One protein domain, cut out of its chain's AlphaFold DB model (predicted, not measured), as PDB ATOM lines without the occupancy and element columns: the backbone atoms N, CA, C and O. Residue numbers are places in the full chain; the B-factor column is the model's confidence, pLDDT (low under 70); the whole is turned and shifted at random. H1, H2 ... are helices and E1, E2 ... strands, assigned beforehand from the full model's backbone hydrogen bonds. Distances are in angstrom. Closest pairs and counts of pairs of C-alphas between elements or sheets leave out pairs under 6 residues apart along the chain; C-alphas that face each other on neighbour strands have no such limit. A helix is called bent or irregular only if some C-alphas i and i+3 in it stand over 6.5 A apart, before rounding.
ATOM      1  N   GLU A  12     -38.214  46.663  42.325       98.25
ATOM      2  CA  GLU A  12     -37.500  46.981  41.088       98.25
ATOM      3  C   GLU A  12     -36.227  47.795  41.353       98.25
ATOM      4  O   GLU A  12     -35.165  47.487  40.799       98.25
ATOM      5  N   GLU A  13     -36.293  48.796  42.233       98.44
ATOM      6  CA  GLU A  13     -35.130  49.590  42.623       98.44
ATOM      7  C   GLU A  13     -34.118  48.767  43.431       98.44
ATOM      8  O   GLU A  13     -32.910  48.937  43.242       98.44
ATOM      9  N   ALA A  14     -34.580  47.870  44.308       98.44
ATOM     10  CA  ALA A  14     -33.707  46.952  45.043       98.44
ATOM     11  C   ALA A  14     -32.975  45.991  44.092       98.44
ATOM     12  O   ALA A  14     -31.761  45.817  44.200       98.44
ATOM     13  N   ILE A  15     -33.675  45.451  43.090       98.62
ATOM     14  CA  ILE A  15     -33.077  44.623  42.035       98.62
ATOM     15  C   ILE A  15     -32.055  45.428  41.225       98.62
ATOM     16  O   ILE A  15     -30.990  44.905  40.888       98.62
ATOM     17  N   ALA A  16     -32.348  46.690  40.903       98.50
ATOM     18  CA  ALA A  16     -31.415  47.550  40.181       98.50
ATOM     19  C   ALA A  16     -30.125  47.798  40.984       98.50
ATOM     20  O   ALA A  16     -29.036  47.656  40.426       98.50
ATOM     21  N   ARG A  17     -30.233  48.092  42.291       98.56
ATOM     22  CA  ARG A  17     -29.072  48.207  43.195       98.56
ATOM     23  C   ARG A  17     -28.286  46.902  43.268       98.56
ATOM     24  O   ARG A  17     -27.078  46.918  43.070       98.56
ATOM     25  N   PHE A  18     -28.969  45.774  43.474       98.31
ATOM     26  CA  PHE A  18     -28.340  44.453  43.519       98.31
ATOM     27  C   PHE A  18     -27.501  44.185  42.268       98.31
ATOM     28  O   PHE A  18     -26.324  43.859  42.370       98.31
ATOM     29  N   LYS A  19     -28.083  44.381  41.080       96.88
ATOM     30  CA  LYS A  19     -27.394  44.133  39.805       96.88
ATOM     31  C   LYS A  19     -26.209  45.070  39.568       96.88
ATOM     32  O   LYS A  19     -25.255  44.662  38.913       96.88
ATOM     33  N   ALA A  20     -26.288  46.310  40.048       96.81
ATOM     34  CA  ALA A  20     -25.201  47.276  39.935       96.81
ATOM     35  C   ALA A  20     -24.032  46.934  40.873       96.81
ATOM     36  O   ALA A  20     -22.876  47.010  40.462       96.81
ATOM     37  N   ASP A  21     -24.341  46.538  42.108       96.19
ATOM     38  CA  ASP A  21     -23.347  46.290  43.153       96.19
ATOM     39  C   ASP A  21     -22.703  44.897  43.052       96.19
ATOM     40  O   ASP A  21     -21.523  44.729  43.367       96.19
ATOM     41  N   LEU A  22     -23.469  43.897  42.601       93.75
ATOM     42  CA  LEU A  22     -23.074  42.488  42.505       93.75
ATOM     43  C   LEU A  22     -23.295  41.959  41.072       93.75
ATOM     44  O   LEU A  22     -24.134  41.082  40.839       93.75
ATOM     45  N   PRO A  23     -22.580  42.500  40.066       91.81
ATOM     46  CA  PRO A  23     -22.761  42.095  38.679       91.81
ATOM     47  C   PRO A  23     -22.433  40.607  38.490       91.81
ATOM     48  O   PRO A  23     -21.385  40.126  38.914       91.81
ATOM     49  N   GLY A  24     -23.345  39.884  37.836       89.69
ATOM     50  CA  GLY A  24     -23.206  38.453  37.549       89.69
ATOM     51  C   GLY A  24     -23.525  37.518  38.722       89.69
ATOM     52  O   GLY A  24     -23.420  36.305  38.564       89.69
ATOM     53  N   TRP A  25     -23.940  38.046  39.876       93.62
ATOM     54  CA  TRP A  25     -24.475  37.240  40.975       93.62
ATOM     55  C   TRP A  25     -25.946  36.909  40.723       93.62
ATOM     56  O   TRP A  25     -26.681  37.690  40.108       93.62
ATOM     57  N   TRP A  26     -26.390  35.756  41.218       94.88
ATOM     58  CA  TRP A  26     -27.810  35.413  41.220       94.88
ATOM     59  C   TRP A  26     -28.466  35.883  42.519       94.88
ATOM     60  O   TRP A  26     -27.806  36.021  43.549       94.88
ATOM     61  N   PHE A  27     -29.779  36.107  42.471       97.88
ATOM     62  CA  PHE A  27     -30.597  36.354  43.655       97.88
ATOM     63  C   PHE A  27     -31.954  35.654  43.546       97.88
ATOM     64  O   PHE A  27     -32.453  35.407  42.445       97.88
ATOM     65  N   SER A  28     -32.564  35.375  44.692       98.12
ATOM     66  CA  SER A  28     -33.965  34.975  44.830       98.12
ATOM     67  C   SER A  28     -34.604  35.742  45.984       98.12
ATOM     68  O   SER A  28     -33.908  36.124  46.924       98.12
ATOM     69  N   VAL A  29     -35.917  35.960  45.917       97.88
ATOM     70  CA  VAL A  29     -36.712  36.580  46.987       97.88
ATOM     71  C   VAL A  29     -38.005  35.792  47.194       97.88
ATOM     72  O   VAL A  29     -38.557  35.261  46.224       97.88
ATOM     73  N   GLY A  30     -38.480  35.724  48.433       95.94
ATOM     74  CA  GLY A  30     -39.678  34.994  48.840       95.94
ATOM     75  C   GLY A  30     -40.452  35.738  49.926       95.94
ATOM     76  O   GLY A  30     -39.886  36.486  50.715       95.94
ATOM     77  N   GLU A  31     -41.775  35.581  49.936       95.50
ATOM     78  CA  GLU A  31     -42.640  36.099  50.999       95.50
ATOM     79  C   GLU A  31     -43.579  34.992  51.471       95.50
ATOM     80  O   GLU A  31     -44.187  34.273  50.669       95.50
ATOM     81  N   CYS A  32     -43.734  34.886  52.788       93.31
ATOM     82  CA  CYS A  32     -44.712  34.024  53.421       93.31
ATOM     83  C   CYS A  32     -45.472  34.743  54.556       93.31
ATOM     84  O   CYS A  32     -45.248  35.921  54.827       93.31
ATOM     85  N   GLN A  33     -46.362  34.016  55.251       93.38
ATOM     86  CA  GLN A  33     -47.145  34.542  56.387       93.38
ATOM     87  C   GLN A  33     -46.292  35.129  57.517       93.38
ATOM     88  O   GLN A  33     -46.800  35.927  58.301       93.38
ATOM     89  N   VAL A  34     -45.061  34.641  57.680       93.50
ATOM     90  CA  VAL A  34     -44.227  34.939  58.852       93.50
ATOM     91  C   VAL A  34     -42.980  35.740  58.507       93.50
ATOM     92  O   VAL A  34     -42.473  36.432  59.386       93.50
ATOM     93  N   SER A  35     -42.519  35.709  57.254       95.06
ATOM     94  CA  SER A  35     -41.304  36.415  56.855       95.06
ATOM     95  C   SER A  35     -41.222  36.773  55.371       95.06
ATOM     96  O   SER A  35     -41.970  36.245  54.541       95.06
ATOM     97  N   CYS A  36     -40.295  37.682  55.070       96.62
ATOM     98  CA  CYS A  36     -39.738  37.916  53.743       96.62
ATOM     99  C   CYS A  36     -38.283  37.437  53.725       96.62
ATOM    100  O   CYS A  36     -37.477  37.862  54.556       96.62
ATOM    101  N   ASP A  37     -37.945  36.600  52.754       97.19
ATOM    102  CA  ASP A  37     -36.622  36.018  52.595       97.19
ATOM    103  C   ASP A  37     -35.947  36.454  51.292       97.19
ATOM    104  O   ASP A  37     -36.588  36.794  50.293       97.19
ATOM    105  N   ALA A  38     -34.617  36.470  51.312       98.31
ATOM    106  CA  ALA A  38     -33.804  36.657  50.124       98.31
ATOM    107  C   ALA A  38     -32.510  35.858  50.222       98.31
ATOM    108  O   ALA A  38     -31.938  35.681  51.297       98.31
ATOM    109  N   SER A  39     -32.030  35.396  49.074       98.38
ATOM    110  CA  SER A  39     -30.755  34.694  48.961       98.38
ATOM    111  C   SER A  39     -29.961  35.220  47.778       98.38
ATOM    112  O   SER A  39     -30.554  35.596  46.766       98.38
ATOM    113  N   CYS A  40     -28.635  35.228  47.884       97.31
ATOM    114  CA  CYS A  40     -27.766  35.506  46.746       97.31
ATOM    115  C   CYS A  40     -26.419  34.802  46.852       97.31
ATOM    116  O   CYS A  40     -25.914  34.580  47.952       97.31
ATOM    117  N   ALA A  41     -25.799  34.527  45.709       93.19
ATOM    118  CA  ALA A  41     -24.425  34.046  45.656       93.19
ATOM    119  C   ALA A  41     -23.771  34.410  44.309       93.19
ATOM    120  O   ALA A  41     -24.480  34.732  43.341       93.19
ATOM    121  N   PRO A  42     -22.429  34.371  44.222       90.56
ATOM    122  CA  PRO A  42     -21.744  34.480  42.944       90.56
ATOM    123  C   PRO A  42     -22.145  33.324  42.023       90.56
ATOM    124  O   PRO A  42     -22.520  32.235  42.461       90.56
ATOM    125  N   THR A  43     -22.065  33.555  40.717       83.06
ATOM    126  CA  THR A  43     -22.172  32.484  39.723       83.06
ATOM    127  C   THR A  43     -20.795  31.928  39.377       83.06
ATOM    128  O   THR A  43     -19.764  32.572  39.593       83.06
ATOM    129  N   SER A  44     -20.789  30.752  38.748       71.06
ATOM    130  CA  SER A  44     -19.599  30.175  38.125       71.06
ATOM    131  C   SER A  44     -18.940  31.121  37.115       71.06
ATOM    132  O   SER A  44     -17.727  31.126  36.982       71.06
ATOM    133  N   GLU A  45     -19.712  31.950  36.415       66.69
ATOM    134  CA  GLU A  45     -19.180  32.908  35.436       66.69
ATOM    135  C   GLU A  45     -18.530  34.127  36.101       66.69
ATOM    136  O   GLU A  45     -17.650  34.754  35.522       66.69
ATOM    137  N   THR A  46     -18.901  34.426  37.348       62.91
ATOM    138  CA  THR A  46     -18.197  35.414  38.176       62.91
ATOM    139  C   THR A  46     -16.978  34.844  38.907       62.91
ATOM    140  O   THR A  46     -16.357  35.591  39.658       62.91
ATOM    141  N   MET A  47     -16.599  33.570  38.685       56.25
ATOM    142  CA  MET A  47     -15.453  32.896  39.337       56.25
ATOM    143  C   MET A  47     -14.100  33.594  39.154       56.25
ATOM    144  O   MET A  47     -13.179  33.287  39.907       56.25
ATOM    145  N   ASP A  48     -13.973  34.560  38.243       52.94
ATOM    146  CA  ASP A  48     -12.778  35.406  38.137       52.94
ATOM    147  C   ASP A  48     -12.485  36.205  39.426       52.94
ATOM    148  O   ASP A  48     -11.387  36.736  39.586       52.94
ATOM    149  N   ILE A  49     -13.418  36.258  40.389       59.19
ATOM    150  CA  ILE A  49     -13.139  36.748  41.750       59.19
ATOM    151  C   ILE A  49     -12.216  35.834  42.566       59.19
ATOM    152  O   ILE A  49     -11.722  36.283  43.592       59.19
ATOM    153  N   GLY A  50     -11.978  34.583  42.161       63.16
ATOM    154  CA  GLY A  50     -11.028  33.668  42.808       63.16
ATOM    155  C   GLY A  50     -11.378  33.244  44.238       63.16
ATOM    156  O   GLY A  50     -10.704  32.387  44.776       63.16
ATOM    157  N   ILE A  51     -12.425  33.801  44.848       68.06
ATOM    158  CA  ILE A  51     -12.754  33.670  46.274       68.06
ATOM    159  C   ILE A  51     -13.267  32.275  46.666       68.06
ATOM    160  O   ILE A  51     -12.968  31.805  47.758       68.06
ATOM    161  N   ILE A  52     -14.057  31.624  45.808       68.75
ATOM    162  CA  ILE A  52     -14.778  30.391  46.163       68.75
ATOM    163  C   ILE A  52     -13.787  29.232  46.326       68.75
ATOM    164  O   ILE A  52     -13.052  28.899  45.397       68.75
ATOM    165  N   GLY A  53     -13.793  28.595  47.500       63.59
ATOM    166  CA  GLY A  53     -12.930  27.449  47.802       63.59
ATOM    167  C   GLY A  53     -11.498  27.813  48.209       63.59
ATOM    168  O   GLY A  53     -10.678  26.909  48.391       63.59
ATOM    169  N   ILE A  54     -11.182  29.103  48.389       67.44
ATOM    170  CA  ILE A  54      -9.924  29.518  49.019       67.44
ATOM    171  C   ILE A  54     -10.016  29.265  50.524       67.44
ATOM    172  O   ILE A  54     -10.921  29.729  51.208       67.44
ATOM    173  N   GLN A  55      -9.034  28.560  51.075       63.94
ATOM    174  CA  GLN A  55      -8.956  28.344  52.515       63.94
ATOM    175  C   GLN A  55      -8.839  29.691  53.253       63.94
ATOM    176  O   GLN A  55      -7.879  30.428  53.046       63.94
ATOM    177  N   GLY A  56      -9.813  29.996  54.116       67.94
ATOM    178  CA  GLY A  56      -9.909  31.276  54.829       67.94
ATOM    179  C   GLY A  56     -10.866  32.289  54.194       67.94
ATOM    180  O   GLY A  56     -11.154  33.300  54.825       67.94
ATOM    181  N   SER A  57     -11.409  32.016  52.999       72.69
ATOM    182  CA  SER A  57     -12.536  32.790  52.468       72.69
ATOM    183  C   SER A  57     -13.810  32.511  53.262       72.69
ATOM    184  O   SER A  57     -13.978  31.423  53.803       72.69
ATOM    185  N   ASP A  58     -14.732  33.469  53.281       81.38
ATOM    186  CA  ASP A  58     -16.057  33.286  53.872       81.38
ATOM    187  C   ASP A  58     -16.818  32.140  53.178       81.38
ATOM    188  O   ASP A  58     -17.096  32.213  51.980       81.38
ATOM    189  N   ASP A  59     -17.187  31.095  53.923       84.25
ATOM    190  CA  ASP A  59     -17.898  29.921  53.386       84.25
ATOM    191  C   ASP A  59     -19.209  30.297  52.667       84.25
ATOM    192  O   ASP A  59     -19.676  29.574  51.782       84.25
ATOM    193  N   ARG A  60     -19.785  31.467  52.978       86.69
ATOM    194  CA  ARG A  60     -20.996  31.988  52.324       86.69
ATOM    195  C   ARG A  60     -20.800  32.328  50.850       86.69
ATOM    196  O   ARG A  60     -21.785  32.422  50.122       86.69
ATOM    197  N   PHE A  61     -19.566  32.476  50.373       86.50
ATOM    198  CA  PHE A  61     -19.315  32.590  48.934       86.50
ATOM    199  C   PHE A  61     -19.640  31.300  48.170       86.50
ATOM    200  O   PHE A  61     -19.954  31.382  46.985       86.50
ATOM    201  N   ASP A  62     -19.598  30.146  48.842       83.69
ATOM    202  CA  ASP A  62     -19.998  28.849  48.284       83.69
ATOM    203  C   ASP A  62     -21.451  28.505  48.649       83.69
ATOM    204  O   ASP A  62     -22.266  28.202  47.779       83.69
ATOM    205  N   SER A  63     -21.817  28.624  49.932       87.50
ATOM    206  CA  SER A  63     -23.158  28.241  50.397       87.50
ATOM    207  C   SER A  63     -24.258  29.247  50.044       87.50
ATOM    208  O   SER A  63     -25.437  28.902  50.086       87.50
ATOM    209  N   GLY A  64     -23.883  30.483  49.718       92.19
ATOM    210  CA  GLY A  64     -24.787  31.614  49.550       92.19
ATOM    211  C   GLY A  64     -24.962  32.448  50.819       92.19
ATOM    212  O   GLY A  64     -24.711  32.015  51.948       92.19
ATOM    213  N   PHE A  65     -25.407  33.684  50.605       96.19
ATOM    214  CA  PHE A  65     -25.858  34.608  51.635       96.19
ATOM    215  C   PHE A  65     -27.377  34.536  51.726       96.19
ATOM    216  O   PHE A  65     -28.053  34.413  50.702       96.19
ATOM    217  N   HIS A  66     -27.906  34.662  52.942       97.56
ATOM    218  CA  HIS A  66     -29.334  34.541  53.214       97.56
ATOM    219  C   HIS A  66     -29.804  35.640  54.172       97.56
ATOM    220  O   HIS A  66     -29.081  36.055  55.084       97.56
ATOM    221  N   ALA A  67     -31.026  36.114  53.964       97.75
ATOM    222  CA  ALA A  67     -31.754  36.980  54.877       97.75
ATOM    223  C   ALA A  67     -33.172  36.431  55.047       97.75
ATOM    224  O   ALA A  67     -33.788  36.031  54.064       97.75
ATOM    225  N   ASP A  68     -33.663  36.424  56.283       97.25
ATOM    226  CA  ASP A  68     -35.014  36.008  56.659       97.25
ATOM    227  C   ASP A  68     -35.534  37.035  57.674       97.25
ATOM    228  O   ASP A  68     -35.026  37.121  58.795       97.25
ATOM    229  N   LEU A  69     -36.441  37.910  57.232       96.75
ATOM    230  CA  LEU A  69     -36.923  39.063  57.995       96.75
ATOM    231  C   LEU A  69     -38.371  38.843  58.431       96.75
ATOM    232  O   LEU A  69     -39.237  38.597  57.593       96.75
ATOM    233  N   GLU A  70     -38.651  38.972  59.730       95.94
ATOM    234  CA  GLU A  70     -40.001  38.800  60.281       95.94
ATOM    235  C   GLU A  70     -41.001  39.793  59.669       95.94
ATOM    236  O   GLU A  70     -40.694  40.964  59.438       95.94
ATOM    237  N   GLN A  71     -42.235  39.343  59.436       92.88
ATOM    238  CA  GLN A  71     -43.311  40.242  59.027       92.88
ATOM    239  C   GLN A  71     -43.674  41.238  60.157       92.88
ATOM    240  O   GLN A  71     -43.753  40.837  61.320       92.88
ATOM    241  N   PRO A  72     -43.998  42.512  59.847       92.31
ATOM    242  CA  PRO A  72     -44.092  43.086  58.509       92.31
ATOM    243  C   PRO A  72     -42.717  43.489  57.957       92.31
ATOM    244  O   PRO A  72     -42.072  44.386  58.491       92.31
ATOM    245  N   SER A  73     -42.324  42.859  56.853       94.94
ATOM    246  CA  SER A  73     -41.129  43.190  56.071       94.94
ATOM    247  C   SER A  73     -41.475  43.135  54.587       94.94
ATOM    248  O   SER A  73     -42.495  42.560  54.195       94.94
ATOM    249  N   THR A  74     -40.638  43.727  53.747       96.56
ATOM    250  CA  THR A  74     -40.777  43.724  52.287       96.56
ATOM    251  C   THR A  74     -39.711  42.851  51.626       96.56
ATOM    252  O   THR A  74     -38.595  42.694  52.124       96.56
ATOM    253  N   LEU A  75     -40.017  42.344  50.428       97.62
ATOM    254  CA  LEU A  75     -39.033  41.668  49.572       97.62
ATOM    255  C   LEU A  75     -37.829  42.568  49.249       97.62
ATOM    256  O   LEU A  75     -36.707  42.085  49.113       97.62
ATOM    257  N   ALA A  76     -38.061  43.880  49.126       98.06
ATOM    258  CA  ALA A  76     -37.014  44.862  48.878       98.06
ATOM    259  C   ALA A  76     -36.031  44.950  50.056       98.06
ATOM    260  O   ALA A  76     -34.820  44.924  49.835       98.06
ATOM    261  N   GLU A  77     -36.539  44.988  51.293       97.81
ATOM    262  CA  GLU A  77     -35.711  44.976  52.506       97.81
ATOM    263  C   GLU A  77     -34.889  43.693  52.606       97.81
ATOM    264  O   GLU A  77     -33.681  43.771  52.830       97.81
ATOM    265  N   ALA A  78     -35.499  42.524  52.372       98.06
ATOM    266  CA  ALA A  78     -34.780  41.251  52.398       98.06
ATOM    267  C   ALA A  78     -33.647  41.217  51.352       98.06
ATOM    268  O   ALA A  78     -32.512  40.848  51.672       98.06
ATOM    269  N   LEU A  79     -33.920  41.674  50.123       98.62
ATOM    270  CA  LEU A  79     -32.926  41.719  49.046       98.62
ATOM    271  C   LEU A  79     -31.780  42.697  49.340       98.62
ATOM    272  O   LEU A  79     -30.617  42.372  49.096       98.62
ATOM    273  N   ASP A  80     -32.070  43.880  49.884       98.44
ATOM    274  CA  ASP A  80     -31.017  44.808  50.306       98.44
ATOM    275  C   ASP A  80     -30.189  44.234  51.464       98.44
ATOM    276  O   ASP A  80     -28.968  44.404  51.484       98.44
ATOM    277  N   HIS A  81     -30.816  43.509  52.394       98.31
ATOM    278  CA  HIS A  81     -30.120  42.903  53.526       98.31
ATOM    279  C   HIS A  81     -29.100  41.855  53.068       98.31
ATOM    280  O   HIS A  81     -27.956  41.852  53.528       98.31
ATOM    281  N   VAL A  82     -29.481  40.977  52.134       98.06
ATOM    282  CA  VAL A  82     -28.558  39.963  51.605       98.06
ATOM    283  C   VAL A  82     -27.472  40.583  50.715       98.06
ATOM    284  O   VAL A  82     -26.308  40.188  50.795       98.06
ATOM    285  N   ARG A  83     -27.810  41.635  49.952       98.25
ATOM    286  CA  ARG A  83     -26.851  42.422  49.158       98.25
ATOM    287  C   ARG A  83     -25.754  43.040  50.027       98.25
ATOM    288  O   ARG A  83     -24.581  42.957  49.673       98.25
ATOM    289  N   ILE A  84     -26.124  43.668  51.144       98.31
ATOM    290  CA  ILE A  84     -25.167  44.313  52.055       98.31
ATOM    291  C   ILE A  84     -24.233  43.271  52.675       98.31
ATOM    292  O   ILE A  84     -23.022  43.469  52.655       98.31
ATOM    293  N   GLN A  85     -24.761  42.127  53.125       97.25
ATOM    294  CA  GLN A  85     -23.930  41.040  53.656       97.25
ATOM    295  C   GLN A  85     -22.871  40.566  52.650       97.25
ATOM    296  O   GLN A  85     -21.707  40.390  53.017       97.25
ATOM    297  N   ALA A  86     -23.263  40.381  51.386       94.88
ATOM    298  CA  ALA A  86     -22.347  39.978  50.326       94.88
ATOM    299  C   ALA A  86     -21.271  41.044  50.051       94.88
ATOM    300  O   ALA A  86     -20.092  40.715  49.902       94.88
ATOM    301  N   LEU A  87     -21.647  42.326  50.026       94.75
ATOM    302  CA  LEU A  87     -20.703  43.433  49.840       94.75
ATOM    303  C   LEU A  87     -19.703  43.554  50.991       94.75
ATOM    304  O   LEU A  87     -18.513  43.759  50.744       94.75
ATOM    305  N   ASP A  88     -20.164  43.393  52.229       94.75
ATOM    306  CA  ASP A  88     -19.302  43.428  53.409       94.75
ATOM    307  C   ASP A  88     -18.292  42.275  53.391       94.75
ATOM    308  O   ASP A  88     -17.103  42.492  53.638       94.75
ATOM    309  N   ALA A  89     -18.728  41.068  53.013       91.19
ATOM    310  CA  ALA A  89     -17.841  39.920  52.848       91.19
ATOM    311  C   ALA A  89     -16.804  40.152  51.733       91.19
ATOM    312  O   ALA A  89     -15.615  39.886  51.924       91.19
ATOM    313  N   LEU A  90     -17.214  40.713  50.587       89.06
ATOM    314  CA  LEU A  90     -16.291  41.084  49.506       89.06
ATOM    315  C   LEU A  90     -15.265  42.128  49.963       89.06
ATOM    316  O   LEU A  90     -14.089  42.050  49.603       89.06
ATOM    317  N   ALA A  91     -15.698  43.119  50.743       90.25
ATOM    318  CA  ALA A  91     -14.816  44.147  51.279       90.25
ATOM    319  C   ALA A  91     -13.820  43.578  52.301       90.25
ATOM    320  O   ALA A  91     -12.660  43.997  52.304       90.25
ATOM    321  N   ALA A  92     -14.251  42.636  53.145       88.06
ATOM    322  CA  ALA A  92     -13.385  41.936  54.089       88.06
ATOM    323  C   ALA A  92     -12.313  41.118  53.354       88.06
ATOM    324  O   ALA A  92     -11.125  41.353  53.569       88.06
ATOM    325  N   TYR A  93     -12.724  40.282  52.395       84.31
ATOM    326  CA  TYR A  93     -11.802  39.478  51.591       84.31
ATOM    327  C   TYR A  93     -10.740  40.342  50.894       84.31
ATOM    328  O   TYR A  93      -9.543  40.104  51.027       84.31
ATOM    329  N   ARG A  94     -11.153  41.424  50.216       83.75
ATOM    330  CA  ARG A  94     -10.219  42.321  49.510       83.75
ATOM    331  C   ARG A  94      -9.188  42.970  50.436       83.75
ATOM    332  O   ARG A  94      -8.052  43.190  50.015       83.75
ATOM    333  N   LYS A  95      -9.556  43.301  51.679       83.06
ATOM    334  CA  LYS A  95      -8.616  43.873  52.662       83.06
ATOM    335  C   LYS A  95      -7.544  42.868  53.073       83.06
ATOM    336  O   LYS A  95      -6.386  43.260  53.221       83.06
ATOM    337  N   GLU A  96      -7.926  41.607  53.241       74.62
ATOM    338  CA  GLU A  96      -7.010  40.521  53.597       74.62
ATOM    339  C   GLU A  96      -6.064  40.196  52.436       74.62
ATOM    340  O   GLU A  96      -4.855  40.132  52.642       74.62
ATOM    341  N   SER A  97      -6.567  40.141  51.198       66.50
ATOM    342  CA  SER A  97      -5.747  39.867  50.006       66.50
ATOM    343  C   SER A  97      -4.762  40.983  49.624       66.50
ATOM    344  O   SER A  97      -3.924  40.774  48.756       66.50
ATOM    345  N   THR A  98      -4.865  42.180  50.214       61.19
ATOM    346  CA  THR A  98      -3.957  43.313  49.927       61.19
ATOM    347  C   THR A  98      -2.730  43.340  50.861       61.19
ATOM    348  O   THR A  98      -1.851  44.181  50.692       61.19
TER     349      THR A  98
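What this domain is: This is residues 12 to 98 of the 100 residues of an uncharacterized protein of Novosphingobium sp. ST904 (UniProt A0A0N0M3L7). Look for a small sheet of three strands with the long helix H4 lying slantwise over one face of it and running on past its end, while the other face is bare of helices. The short helix H1 lies side by side with the first part of H4, and the stretch between E2 and E3, with the small helices H2 and H3, gathers beyond one end of the strands. The printed part has 87 residues with four named helices and three named strands, in the order H1 E1 E2 H2 H3 E3 H4; the sheet has the order E1 - E2 - E3, all antiparallel. The class is mixed, helices and strands, and H4 on one face of the sheet makes two layers. The whole is compact, with a radius of gyration of the C-alphas of 13.4 A, yet elongated in outline, spanning 42 by 23 by 21 A.

How they stand to each other: Start at the sheet, where E2, residues 35 to 41, is the inner strand between the edge strands E1, residues 26 to 31, and E3, residues 65 to 70. E1 and E2 form a hairpin, antiparallel at 172 degrees; look for N 28 and O 39 at 2.9 A and N 37 and O 30 at 2.8 A, within hydrogen-bond range. E2 and E3 are antiparallel, also at 172 degrees, with N 65 and O 40 at 2.8 A and N 38 and O 67 at 2.9 A within that range. H4, residues 75 to 97, is on the sheet at a height over the sheet of 7.2 A. It lies over E2 and E3, and only just not over E1, on which 2 of its C-alphas fall. On the local plane its line and that of E3 stand at 34 degrees, slantwise to the strands. Its closest C-alphas to E2 are those of Ala 78 and Ala 38, 5.2 A apart; to E3, those of Val 82 and Ala 67, 5.5 A apart. H1, residues 12 to 21, touches H4 at a shallow tilt of 7 degrees, the same way, with the C-alphas of Ala 14 and Ala 76 closest at 5.5 A. H1 only grazes the sheet, with its residues 15 to 19. H3, residues 60 to 63, only grazes the sheet too; its closest C-alpha to E2 is that of Phe 61, 6.2 A from that of Ala 41. H3 and H4 are near each other, with 6 pairs of C-alphas within 10 A. H2, residues 44 to 49, is not on the sheet and is apart from H1, H3 and H4. In H1 and H4 every O i to N i+4 pair is within hydrogen-bond range; in H2 it is 0 of 2, beside 2 of 3 O i to N i+3 pairs, and H3 is too short for an O i to N i+4 pair.

Where its parts are: Find C-alpha 35 at (-41.304, 36.415, 56.855), where E2 begins; it runs 20.4 A to C-alpha 41. E1 is 17.8 A long and E3 17.1 A. From C-alpha 75 at (-39.033, 41.668, 49.572), H4 runs 33.3 A to C-alpha 97 at (-5.747, 39.867, 50.006). H1 begins at C-alpha 12, (-37.500, 46.981, 41.088), and is 14.3 A long. H2 measures 9.9 A and is irregular, with C-alphas 45 and 48 7.4 A apart; H3 measures 4.7 A.

The domain as a whole: The C-alphas farthest apart are those of Gln 33 and Thr 98, 44.5 A. The printed part has no cut, and it has no long link: H2 to H3, with 10 residues between them, is short, and the others are tight. In the B-factor column, the mean pLDDT of the printed part is 88.5; look for values under 70 at residues 45 to 56 and 97 to 98.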